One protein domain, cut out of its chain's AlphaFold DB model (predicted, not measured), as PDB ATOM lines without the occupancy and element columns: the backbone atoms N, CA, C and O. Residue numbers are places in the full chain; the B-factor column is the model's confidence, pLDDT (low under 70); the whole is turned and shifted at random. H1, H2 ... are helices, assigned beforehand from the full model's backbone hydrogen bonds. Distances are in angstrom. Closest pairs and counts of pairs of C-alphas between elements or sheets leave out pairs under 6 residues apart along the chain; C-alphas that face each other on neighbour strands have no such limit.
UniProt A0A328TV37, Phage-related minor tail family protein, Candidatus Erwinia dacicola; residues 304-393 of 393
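What this domain is: This is residues 304 to 393 of the 393 residues of the protein "Phage-related minor tail family protein" of Candidatus Erwinia dacicola (UniProt A0A328TV37). Six helices make a crooked chain: H1 and H2 at one end, H3 bridging to a helical hairpin of H4 and H5 at the other, and H6 folding back between H3 and the hairpin. The 90 printed residues, all helix by class with H1 to H6 in order, are compact, with radius of gyration 13.3 A and spans of 40 by 29 by 19 A.

Where its parts are: Find C-alpha 304 at (324.775, 326.901, 162.869), where H1 runs to 311. H2 follows, 316 to 325, then H3, 330 to 343, 19.6 A long. H4 spans 347 to 358, 16.5 A, H5 362 to 371, and H6 381 to 389, ending at (311.196, 344.032, 151.427).

How they stand to each other: H1 touches H2, about perpendicular at 77 degrees; their closest C-alphas, Met 306 and Tyr 316, are 5.7 A apart. H2 touches H3 at a steep tilt of 56 degrees, opposite ways, closest at C-alphas 323 and 333, 5.5 A. H4 and H5 form a hairpin at a shallow tilt of 22 degrees, closest at C-alphas 356 and 364, 6.0 A. H6 touches H5, closest at C-alphas 381 and 366, 6.5 A, and residues 335 to 339 of H3, closest at C-alphas 387 and 339, 6.9 A. In H1 to H6 every O i to N i+4 pair is within hydrogen-bond range.

The domain as a whole: The C-alphas of Ser 325 and Ser 359 are farthest apart, 40.3 A. The printed part has no cut and no long link; pLDDT is under 70 at residues 390 to 393.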
ATOM      1  N   ASP A 304     326.065 326.774 162.182       84.25
ATOM      2  CA  ASP A 304     324.775 326.901 162.869       84.25
ATOM      3  C   ASP A 304     323.639 327.258 161.899       84.25
ATOM      4  O   ASP A 304     322.582 326.638 161.949       84.25
ATOM      5  N   THR A 305     323.870 328.173 160.954       82.94
ATOM      6  CA  THR A 305     322.929 328.485 159.869       82.94
ATOM      7  C   THR A 305     322.638 327.240 159.030       82.94
ATOM      8  O   THR A 305     321.479 326.923 158.774       82.94
ATOM      9  N   MET A 306     323.672 326.476 158.658       87.06
ATOM     10  CA  MET A 306     323.490 325.221 157.921       87.06
ATOM     11  C   MET A 306     322.659 324.201 158.710       87.06
ATOM     12  O   MET A 306     321.783 323.559 158.135       87.06
ATOM     13  N   GLN A 307     322.895 324.069 160.019       88.38
ATOM     14  CA  GLN A 307     322.122 323.177 160.888       88.38
ATOM     15  C   GLN A 307     320.662 323.614 161.017       88.38
ATOM     16  O   GLN A 307     319.775 322.768 160.966       88.38
ATOM     17  N   LYS A 308     320.407 324.918 161.158       90.00
ATOM     18  CA  LYS A 308     319.057 325.490 161.208       90.00
ATOM     19  C   LYS A 308     318.259 325.178 159.941       90.00
ATOM     20  O   LYS A 308     317.172 324.614 160.019       90.00
ATOM     21  N   TYR A 309     318.839 325.438 158.769       90.56
ATOM     22  CA  TYR A 309     318.211 325.060 157.500       90.56
ATOM     23  C   TYR A 309     318.026 323.543 157.373       90.56
ATOM     24  O   TYR A 309     316.974 323.104 156.918       90.56
ATOM     25  N   ALA A 310     318.991 322.734 157.825       91.00
ATOM     26  CA  ALA A 310     318.873 321.278 157.787       91.00
ATOM     27  C   ALA A 310     317.728 320.751 158.670       91.00
ATOM     28  O   ALA A 310     317.007 319.851 158.243       91.00
ATOM     29  N   LYS A 311     317.515 321.330 159.863       89.12
ATOM     30  CA  LYS A 311     316.351 321.029 160.719       89.12
ATOM     31  C   LYS A 311     315.034 321.373 160.032       89.12
ATOM     32  O   LYS A 311     314.076 320.618 160.138       89.12
ATOM     33  N   ALA A 312     315.027 322.464 159.273       88.75
ATOM     34  CA  ALA A 312     313.905 322.876 158.443       88.75
ATOM     35  C   ALA A 312     313.787 322.096 157.112       88.75
ATOM     36  O   ALA A 312     312.996 322.469 156.251       88.75
ATOM     37  N   GLY A 313     314.573 321.028 156.912       88.88
ATOM     38  CA  GLY A 313     314.515 320.170 155.722       88.88
ATOM     39  C   GLY A 313     315.256 320.704 154.489       88.88
ATOM     40  O   GLY A 313     315.201 320.087 153.427       88.88
ATOM     41  N   ILE A 314     315.986 321.814 154.608       90.75
ATOM     42  CA  ILE A 314     316.720 322.446 153.507       90.75
ATOM     43  C   ILE A 314     318.210 322.117 153.601       90.75
ATOM     44  O   ILE A 314     318.904 322.477 154.551       90.75
ATOM     45  N   ASN A 315     318.753 321.503 152.547       91.75
ATOM     46  CA  ASN A 315     320.198 321.346 152.406       91.75
ATOM     47  C   ASN A 315     320.825 322.654 151.898       91.75
ATOM     48  O   ASN A 315     321.039 322.829 150.698       91.75
ATOM     49  N   TYR A 316     321.123 323.565 152.828       90.56
ATOM     50  CA  TYR A 316     321.668 324.891 152.525       90.56
ATOM     51  C   TYR A 316     322.929 324.831 151.655       90.56
ATOM     52  O   TYR A 316     323.040 325.566 150.679       90.56
ATOM     53  N   GLN A 317     323.860 323.923 151.966       89.06
ATOM     54  CA  GLN A 317     325.114 323.796 151.221       89.06
ATOM     55  C   GLN A 317     324.869 323.360 149.773       89.06
ATOM     56  O   GLN A 317     325.451 323.937 148.857       89.06
ATOM     57  N   LYS A 318     323.995 322.375 149.548       92.38
ATOM     58  CA  LYS A 318     323.659 321.916 148.195       92.38
ATOM     59  C   LYS A 318     322.917 322.994 147.406       92.38
ATOM     60  O   LYS A 318     323.250 323.222 146.248       92.38
ATOM     61  N   SER A 319     321.953 323.679 148.022       92.25
ATOM     62  CA  SER A 319     321.235 324.783 147.372       92.25
ATOM     63  C   SER A 319     322.177 325.930 147.004       92.25
ATOM     64  O   SER A 319     322.111 326.437 145.889       92.25
ATOM     65  N   MET A 320     323.104 326.275 147.902       89.06
ATOM     66  CA  MET A 320     324.138 327.280 147.660       89.06
ATOM     67  C   MET A 320     325.027 326.885 146.479       89.06
ATOM     68  O   MET A 320     325.204 327.667 145.555       89.06
ATOM     69  N   GLN A 321     325.545 325.652 146.467       89.62
ATOM     70  CA  GLN A 321     326.374 325.156 145.364       89.62
ATOM     71  C   GLN A 321     325.630 325.177 144.023       89.62
ATOM     72  O   GLN A 321     326.205 325.585 143.018       89.62
ATOM     73  N   ASN A 322     324.355 324.784 144.010       92.75
ATOM     74  CA  ASN A 322     323.541 324.789 142.798       92.75
ATOM     75  C   ASN A 322     323.342 326.207 142.247       92.75
ATOM     76  O   ASN A 322     323.529 326.418 141.053       92.75
ATOM     77  N   LEU A 323     322.989 327.175 143.093       88.94
ATOM     78  CA  LEU A 323     322.772 328.559 142.663       88.94
ATOM     79  C   LEU A 323     324.084 329.217 142.217       88.94
ATOM     80  O   LEU A 323     324.137 329.815 141.146       88.94
ATOM     81  N   VAL A 324     325.178 328.984 142.944       83.06
ATOM     82  CA  VAL A 324     326.503 329.455 142.523       83.06
ATOM     83  C   VAL A 324     326.918 328.847 141.182       83.06
ATOM     84  O   VAL A 324     327.442 329.549 140.323       83.06
ATOM     85  N   SER A 325     326.615 327.566 140.935       85.50
ATOM     86  CA  SER A 325     326.884 326.931 139.634       85.50
ATOM     87  C   SER A 325     326.051 327.500 138.477       85.50
ATOM     88  O   SER A 325     326.436 327.353 137.321       85.50
ATOM     89  N   GLN A 326     324.934 328.169 138.779       86.88
ATOM     90  CA  GLN A 326     324.091 328.871 137.805       86.88
ATOM     91  C   GLN A 326     324.554 330.316 137.553       86.88
ATOM     92  O   GLN A 326     323.948 331.012 136.744       86.88
ATOM     93  N   GLY A 327     325.633 330.754 138.208       75.94
ATOM     94  CA  GLY A 327     326.213 332.083 138.035       75.94
ATOM     95  C   GLY A 327     325.741 333.125 139.047       75.94
ATOM     96  O   GLY A 327     326.139 334.277 138.922       75.94
ATOM     97  N   PHE A 328     324.939 332.747 140.048       77.94
ATOM     98  CA  PHE A 328     324.588 333.644 141.152       77.94
ATOM     99  C   PHE A 328     325.750 333.768 142.142       77.94
ATOM    100  O   PHE A 328     326.443 332.793 142.443       77.94
ATOM    101  N   SER A 329     325.943 334.943 142.730       73.44
ATOM    102  CA  SER A 329     326.879 335.096 143.847       73.44
ATOM    103  C   SER A 329     326.414 334.340 145.092       73.44
ATOM    104  O   SER A 329     325.247 333.967 145.226       73.44
ATOM    105  N   GLN A 330     327.313 334.134 146.062       78.06
ATOM    106  CA  GLN A 330     326.940 333.524 147.348       78.06
ATOM    107  C   GLN A 330     325.906 334.365 148.111       78.06
ATOM    108  O   GLN A 330     324.996 333.815 148.737       78.06
ATOM    109  N   SER A 331     326.013 335.692 148.028       74.31
ATOM    110  CA  SER A 331     325.040 336.608 148.619       74.31
ATOM    111  C   SER A 331     323.663 336.440 147.988       74.31
ATOM    112  O   SER A 331     322.709 336.112 148.691       74.31
ATOM    113  N   GLU A 332     323.550 336.561 146.665       75.00
ATOM    114  CA  GLU A 332     322.269 336.361 145.970       75.00
ATOM    115  C   GLU A 332     321.709 334.967 146.238       75.00
ATOM    116  O   GLU A 332     320.541 334.813 146.581       75.00
ATOM    117  N   SER A 333     322.566 333.947 146.189       85.19
ATOM    118  CA  SER A 333     322.183 332.565 146.456       85.19
ATOM    119  C   SER A 333     321.613 332.389 147.865       85.19
ATOM    120  O   SER A 333     320.600 331.716 148.044       85.19
ATOM    121  N   SER A 334     322.222 332.997 148.887       83.38
ATOM    122  CA  SER A 334     321.700 332.909 150.256       83.38
ATOM    123  C   SER A 334     320.388 333.669 150.441       83.38
ATOM    124  O   SER A 334     319.524 333.171 151.169       83.38
ATOM    125  N   LEU A 335     320.188 334.797 149.750       82.19
ATOM    126  CA  LEU A 335     318.889 335.479 149.693       82.19
ATOM    127  C   LEU A 335     317.834 334.602 149.022       82.19
ATOM    128  O   LEU A 335     316.735 334.449 149.550       82.19
ATOM    129  N   MET A 336     318.165 333.980 147.891       86.06
ATOM    130  CA  MET A 336     317.263 333.083 147.169       86.06
ATOM    131  C   MET A 336     316.874 331.865 148.012       86.06
ATOM    132  O   MET A 336     315.707 331.487 148.022       86.06
ATOM    133  N   ILE A 337     317.810 331.282 148.767       90.19
ATOM    134  CA  ILE A 337     317.521 330.163 149.678       90.19
ATOM    135  C   ILE A 337     316.589 330.603 150.810       90.19
ATOM    136  O   ILE A 337     315.607 329.917 151.096       90.19
ATOM    137  N   ALA A 338     316.874 331.746 151.437       88.56
ATOM    138  CA  ALA A 338     316.021 332.302 152.484       88.56
ATOM    139  C   ALA A 338     314.616 332.620 151.949       88.56
ATOM    140  O   ALA A 338     313.615 332.314 152.598       88.56
ATOM    141  N   ASN A 339     314.533 333.160 150.732       87.12
ATOM    142  CA  ASN A 339     313.272 333.470 150.080       87.12
ATOM    143  C   ASN A 339     312.467 332.219 149.735       87.12
ATOM    144  O   ASN A 339     311.286 332.164 150.065       87.12
ATOM    145  N   ALA A 340     313.111 331.197 149.170       89.75
ATOM    146  CA  ALA A 340     312.476 329.917 148.888       89.75
ATOM    147  C   ALA A 340     311.932 329.260 150.168       89.75
ATOM    148  O   ALA A 340     310.839 328.700 150.156       89.75
ATOM    149  N   PHE A 341     312.653 329.372 151.290       91.69
ATOM    150  CA  PHE A 341     312.186 328.862 152.580       91.69
ATOM    151  C   PHE A 341     310.925 329.577 153.092       91.69
ATOM    152  O   PHE A 341     310.037 328.927 153.651       91.69
ATOM    153  N   ILE A 342     310.843 330.897 152.898       90.62
ATOM    154  CA  ILE A 342     309.652 331.693 153.223       90.62
ATOM    155  C   ILE A 342     308.494 331.341 152.276       90.62
ATOM    156  O   ILE A 342     307.367 331.160 152.727       90.62
ATOM    157  N   ASP A 343     308.761 331.198 150.977       88.81
ATOM    158  CA  ASP A 343     307.736 330.930 149.958       88.81
ATOM    159  C   ASP A 343     307.095 329.551 150.107       88.81
ATOM    160  O   ASP A 343     305.899 329.390 149.857       88.81
ATOM    161  N   ASP A 344     307.865 328.578 150.588       91.38
ATOM    162  CA  ASP A 344     307.396 327.243 150.958       91.38
ATOM    163  C   ASP A 344     306.280 327.273 152.028       91.38
ATOM    164  O   ASP A 344     305.460 326.362 152.102       91.38
ATOM    165  N   LYS A 345     306.160 328.363 152.802       91.69
ATOM    166  CA  LYS A 345     305.064 328.566 153.773       91.69
ATOM    167  C   LYS A 345     303.745 328.993 153.127       91.69
ATOM    168  O   LYS A 345     302.702 329.000 153.779       91.69
ATOM    169  N   GLY A 346     303.772 329.288 151.830       91.56
ATOM    170  CA  GLY A 346     302.602 329.555 151.010       91.56
ATOM    171  C   GLY A 346     302.174 331.021 150.987       91.56
ATOM    172  O   GLY A 346     302.493 331.834 151.854       91.56
ATOM    173  N   LYS A 347     301.382 331.371 149.968       91.00
ATOM    174  CA  LYS A 347     300.935 332.754 149.724       91.00
ATOM    175  C   LYS A 347     300.114 333.339 150.879       91.00
ATOM    176  O   LYS A 347     300.206 334.534 151.135       91.00
ATOM    177  N   ALA A 348     299.338 332.504 151.574       92.75
ATOM    178  CA  ALA A 348     298.530 332.926 152.716       92.75
ATOM    179  C   ALA A 348     299.398 333.422 153.883       92.75
ATOM    180  O   ALA A 348     299.079 334.450 154.474       92.75
ATOM    181  N   PHE A 349     300.523 332.747 154.159       94.00
ATOM    182  CA  PHE A 349     301.491 333.195 155.159       94.00
ATOM    183  C   PHE A 349     302.027 334.586 154.814       94.00
ATOM    184  O   PHE A 349     301.946 335.495 155.634       94.00
ATOM    185  N   VAL A 350     302.511 334.780 153.583       91.00
ATOM    186  CA  VAL A 350     303.093 336.062 153.151       91.00
ATOM    187  C   VAL A 350     302.069 337.201 153.243       91.00
ATOM    188  O   VAL A 350     302.407 338.304 153.665       91.00
ATOM    189  N   GLN A 351     300.804 336.937 152.899       92.12
ATOM    190  CA  GLN A 351     299.720 337.914 153.041       92.12
ATOM    191  C   GLN A 351     299.459 338.286 154.504       92.12
ATOM    192  O   GLN A 351     299.380 339.471 154.820       92.12
ATOM    193  N   GLN A 352     299.357 337.297 155.397       93.62
ATOM    194  CA  GLN A 352     299.156 337.533 156.831       93.62
ATOM    195  C   GLN A 352     300.349 338.258 157.456       93.62
ATOM    196  O   GLN A 352     300.164 339.184 158.243       93.62
ATOM    197  N   TRP A 353     301.567 337.887 157.056       94.00
ATOM    198  CA  TRP A 353     302.794 338.526 157.511       94.00
ATOM    199  C   TRP A 353     302.836 340.005 157.132       94.00
ATOM    200  O   TRP A 353     303.113 340.851 157.981       94.00
ATOM    201  N   ASN A 354     302.539 340.328 155.869       89.94
ATOM    202  CA  ASN A 354     302.522 341.710 155.394       89.94
ATOM    203  C   ASN A 354     301.406 342.523 156.058       89.94
ATOM    204  O   ASN A 354     301.656 343.650 156.465       89.94
ATOM    205  N   ALA A 355     300.218 341.943 156.251       93.00
ATOM    206  CA  ALA A 355     299.129 342.612 156.963       93.00
ATOM    207  C   ALA A 355     299.513 342.963 158.411       93.00
ATOM    208  O   ALA A 355     299.270 344.087 158.845       93.00
ATOM    209  N   ALA A 356     300.155 342.036 159.133       92.06
ATOM    210  CA  ALA A 356     300.665 342.281 160.483       92.06
ATOM    211  C   ALA A 356     301.802 343.319 160.494       92.06
ATOM    212  O   ALA A 356     301.859 344.177 161.370       92.06
ATOM    213  N   LYS A 357     302.689 343.291 159.490       86.81
ATOM    214  CA  LYS A 357     303.744 344.301 159.319       86.81
ATOM    215  C   LYS A 357     303.153 345.701 159.147       86.81
ATOM    216  O   LYS A 357     303.591 346.637 159.806       86.81
ATOM    217  N   ASP A 358     302.184 345.842 158.247       87.50
ATOM    218  CA  ASP A 358     301.606 347.134 157.862       87.50
ATOM    219  C   ASP A 358     300.734 347.737 158.974       87.50
ATOM    220  O   ASP A 358     300.625 348.958 159.077       87.50
ATOM    221  N   SER A 359     300.158 346.901 159.847       89.56
ATOM    222  CA  SER A 359     299.452 347.343 161.056       89.56
ATOM    223  C   SER A 359     300.372 347.603 162.257       89.56
ATOM    224  O   SER A 359     299.900 348.102 163.279       89.56
ATOM    225  N   GLY A 360     301.665 347.276 162.159       87.50
ATOM    226  CA  GLY A 360     302.619 347.357 163.270       87.50
ATOM    227  C   GLY A 360     302.452 346.259 164.333       87.50
ATOM    228  O   GLY A 360     302.992 346.389 165.431       87.50
ATOM    229  N   ASP A 361     301.723 345.182 164.029       91.88
ATOM    230  CA  ASP A 361     301.457 344.059 164.933       91.88
ATOM    231  C   ASP A 361     302.652 343.093 165.020       91.88
ATOM    232  O   ASP A 361     302.684 342.014 164.419       91.88
ATOM    233  N   GLN A 362     303.661 343.485 165.799       90.12
ATOM    234  CA  GLN A 362     304.854 342.664 166.028       90.12
ATOM    235  C   GLN A 362     304.540 341.337 166.735       90.12
ATOM    236  O   GLN A 362     305.200 340.332 166.467       90.12
ATOM    237  N   GLU A 363     303.531 341.301 167.611       92.62
ATOM    238  CA  GLU A 363     303.132 340.074 168.307       92.62
ATOM    239  C   GLU A 363     302.495 339.074 167.329       92.62
ATOM    240  O   GLU A 363     302.798 337.879 167.368       92.62
ATOM    241  N   GLY A 364     301.670 339.563 166.399       94.06
ATOM    242  CA  GLY A 364     301.143 338.785 165.282       94.06
ATOM    243  C   GLY A 364     302.251 338.218 164.398       94.06
ATOM    244  O   GLY A 364     302.237 337.024 164.093       94.06
ATOM    245  N   GLN A 365     303.262 339.024 164.057       93.88
ATOM    246  CA  GLN A 365     304.428 338.545 163.302       93.88
ATOM    247  C   GLN A 365     305.205 337.462 164.061       93.88
ATOM    248  O   GLN A 365     305.566 336.445 163.472       93.88
ATOM    249  N   GLN A 366     305.409 337.626 165.369       92.50
ATOM    250  CA  GLN A 366     306.083 336.625 166.199       92.50
ATOM    251  C   GLN A 366     305.311 335.295 166.213       92.50
ATOM    252  O   GLN A 366     305.894 334.234 165.982       92.50
ATOM    253  N   LYS A 367     303.983 335.339 166.385       94.56
ATOM    254  CA  LYS A 367     303.124 334.142 166.338       94.56
ATOM    255  C   LYS A 367     303.140 333.466 164.969       94.56
ATOM    256  O   LYS A 367     303.183 332.238 164.888       94.56
ATOM    257  N   LEU A 368     303.123 334.241 163.883       95.00
ATOM    258  CA  LEU A 368     303.270 333.715 162.524       95.00
ATOM    259  C   LEU A 368     304.644 333.059 162.329       95.00
ATOM    260  O   LEU A 368     304.734 331.981 161.747       95.00
ATOM    261  N   MET A 369     305.707 333.662 162.862       93.31
ATOM    262  CA  MET A 369     307.064 333.122 162.775       93.31
ATOM    263  C   MET A 369     307.179 331.754 163.462       93.31
ATOM    264  O   MET A 369     307.795 330.836 162.918       93.31
ATOM    265  N   GLU A 370     306.571 331.602 164.638       91.19
ATOM    266  CA  GLU A 370     306.565 330.350 165.398       91.19
ATOM    267  C   GLU A 370     305.672 329.287 164.744       91.19
ATOM    268  O   GLU A 370     306.115 328.166 164.501       91.19
ATOM    269  N   SER A 371     304.431 329.647 164.402       92.12
ATOM    270  CA  SER A 371     303.437 328.703 163.863       92.12
ATOM    271  C   SER A 371     303.799 328.145 162.486       92.12
ATOM    272  O   SER A 371     303.492 326.990 162.198       92.12
ATOM    273  N   PHE A 372     304.489 328.927 161.653       92.25
ATOM    274  CA  PHE A 372     304.963 328.486 160.340       92.25
ATOM    275  C   PHE A 372     306.409 327.961 160.368       92.25
ATOM    276  O   PHE A 372     306.989 327.681 159.318       92.25
ATOM    277  N   GLY A 373     307.012 327.810 161.554       88.81
ATOM    278  CA  GLY A 373     308.347 327.228 161.717       88.81
ATOM    279  C   GLY A 373     309.486 328.087 161.162       88.81
ATOM    280  O   GLY A 373     310.590 327.586 160.961       88.81
ATOM    281  N   LEU A 374     309.257 329.382 160.918       89.50
ATOM    282  CA  LEU A 374     310.320 330.307 160.517       89.50
ATOM    283  C   LEU A 374     311.365 330.470 161.623       89.50
ATOM    284  O   LEU A 374     312.535 330.681 161.307       89.50
ATOM    285  N   ALA A 375     310.959 330.318 162.886       86.81
ATOM    286  CA  ALA A 375     311.836 330.395 164.055       86.81
ATOM    287  C   ALA A 375     312.973 329.348 164.050       86.81
ATOM    288  O   ALA A 375     313.990 329.533 164.719       86.81
ATOM    289  N   GLU A 376     312.844 328.265 163.273       86.06
ATOM    290  CA  GLU A 376     313.926 327.286 163.093       86.06
ATOM    291  C   GLU A 376     315.132 327.890 162.364       86.06
ATOM    292  O   GLU A 376     316.275 327.517 162.631       86.06
ATOM    293  N   VAL A 377     314.893 328.842 161.459       85.44
ATOM    294  CA  VAL A 377     315.920 329.459 160.610       85.44
ATOM    295  C   VAL A 377     316.212 330.893 161.038       85.44
ATOM    296  O   VAL A 377     317.377 331.252 161.240       85.44
ATOM    297  N   PHE A 378     315.173 331.703 161.204       85.62
ATOM    298  CA  PHE A 378     315.271 333.123 161.519       85.62
ATOM    299  C   PHE A 378     315.106 333.363 163.017       85.62
ATOM    300  O   PHE A 378     314.312 332.709 163.684       85.62
ATOM    301  N   THR A 379     315.891 334.291 163.556       79.62
ATOM    302  CA  THR A 379     315.911 334.608 164.992       79.62
ATOM    303  C   THR A 379     314.943 335.711 165.388       79.62
ATOM    304  O   THR A 379     314.634 335.846 166.567       79.62
ATOM    305  N   ASP A 380     314.491 336.504 164.423       81.06
ATOM    306  CA  ASP A 380     313.726 337.718 164.659       81.06
ATOM    307  C   ASP A 380     312.873 338.081 163.437       81.06
ATOM    308  O   ASP A 380     313.189 337.750 162.289       81.06
ATOM    309  N   ILE A 381     311.790 338.812 163.710       83.75
ATOM    310  CA  ILE A 381     310.846 339.298 162.700       83.75
ATOM    311  C   ILE A 381     311.482 340.324 161.749       83.75
ATOM    312  O   ILE A 381     311.037 340.453 160.610       83.75
ATOM    313  N   GLN A 382     312.536 341.032 162.174       77.31
ATOM    314  CA  GLN A 382     313.181 342.073 161.365       77.31
ATOM    315  C   GLN A 382     313.943 341.477 160.184       77.31
ATOM    316  O   GLN A 382     313.857 341.990 159.071       77.31
ATOM    317  N   THR A 383     314.599 340.339 160.391       76.88
ATOM    318  CA  THR A 383     315.264 339.578 159.333       76.88
ATOM    319  C   THR A 383     314.264 339.139 158.264       76.88
ATOM    320  O   THR A 383     314.521 339.294 157.071       76.88
ATOM    321  N   VAL A 384     313.093 338.639 158.671       83.38
ATOM    322  CA  VAL A 384     312.035 338.222 157.736       83.38
ATOM    323  C   VAL A 384     311.430 339.432 157.014       83.38
ATOM    324  O   VAL A 384     311.255 339.389 155.798       83.38
ATOM    325  N   ASN A 385     311.180 340.535 157.730       82.12
ATOM    326  CA  ASN A 385     310.721 341.795 157.138       82.12
ATOM    327  C   ASN A 385     311.697 342.308 156.072       82.12
ATOM    328  O   ASN A 385     311.267 342.658 154.975       82.12
ATOM    329  N   HIS A 386     312.994 342.293 156.373       74.25
ATOM    330  CA  HIS A 386     314.046 342.714 155.454       74.25
ATOM    331  C   HIS A 386     314.120 341.820 154.205       74.25
ATOM    332  O   HIS A 386     314.220 342.308 153.081       74.25
ATOM    333  N   LEU A 387     314.013 340.498 154.373       77.38
ATOM    334  CA  LEU A 387     313.994 339.555 153.249       77.38
ATOM    335  C   LEU A 387     312.791 339.770 152.327       77.38
ATOM    336  O   LEU A 387     312.927 339.699 151.106       77.38
ATOM    337  N   LEU A 388     311.620 340.055 152.896       79.50
ATOM    338  CA  LEU A 388     310.408 340.328 152.128       79.50
ATOM    339  C   LEU A 388     310.439 341.698 151.443       79.50
ATOM    340  O   LEU A 388     309.937 341.809 150.323       79.50
ATOM    341  N   SER A 389     311.039 342.720 152.062       72.19
ATOM    342  CA  SER A 389     311.196 344.032 151.427       72.19
ATOM    343  C   SER A 389     312.190 343.995 150.263       72.19
ATOM    344  O   SER A 389     311.954 344.671 149.265       72.19
ATOM    345  N   MET A 390     313.214 343.130 150.308       66.69
ATOM    346  CA  MET A 390     314.164 342.933 149.191       66.69
ATOM    347  C   MET A 390     313.514 342.393 147.912       66.69
ATOM    348  O   MET A 390     314.123 342.450 146.852       66.69
ATOM    349  N   ARG A 391     312.284 341.875 147.985       69.06
ATOM    350  CA  ARG A 391     311.536 341.372 146.818       69.06
ATOM    351  C   ARG A 391     310.733 342.448 146.093       69.06
ATOM    352  O   ARG A 391     310.259 342.194 144.992       69.06
ATOM    353  N   GLN A 392     310.466 343.567 146.764       50.31
ATOM    354  CA  GLN A 392     309.556 344.613 146.286       50.31
ATOM    355  C   GLN A 392     310.299 345.809 145.673       50.31
ATOM    356  O   GLN A 392     309.642 346.717 145.168       50.31
ATOM    357  N   GLY A 393     311.635 345.811 145.765       41.44
ATOM    358  CA  GLY A 393     312.531 346.831 145.215       41.44
ATOM    359  C   GLY A 393     312.957 346.567 143.782       41.44
ATOM    360  O   GLY A 393     312.948 345.385 143.366       41.44
TER     361      GLY A 393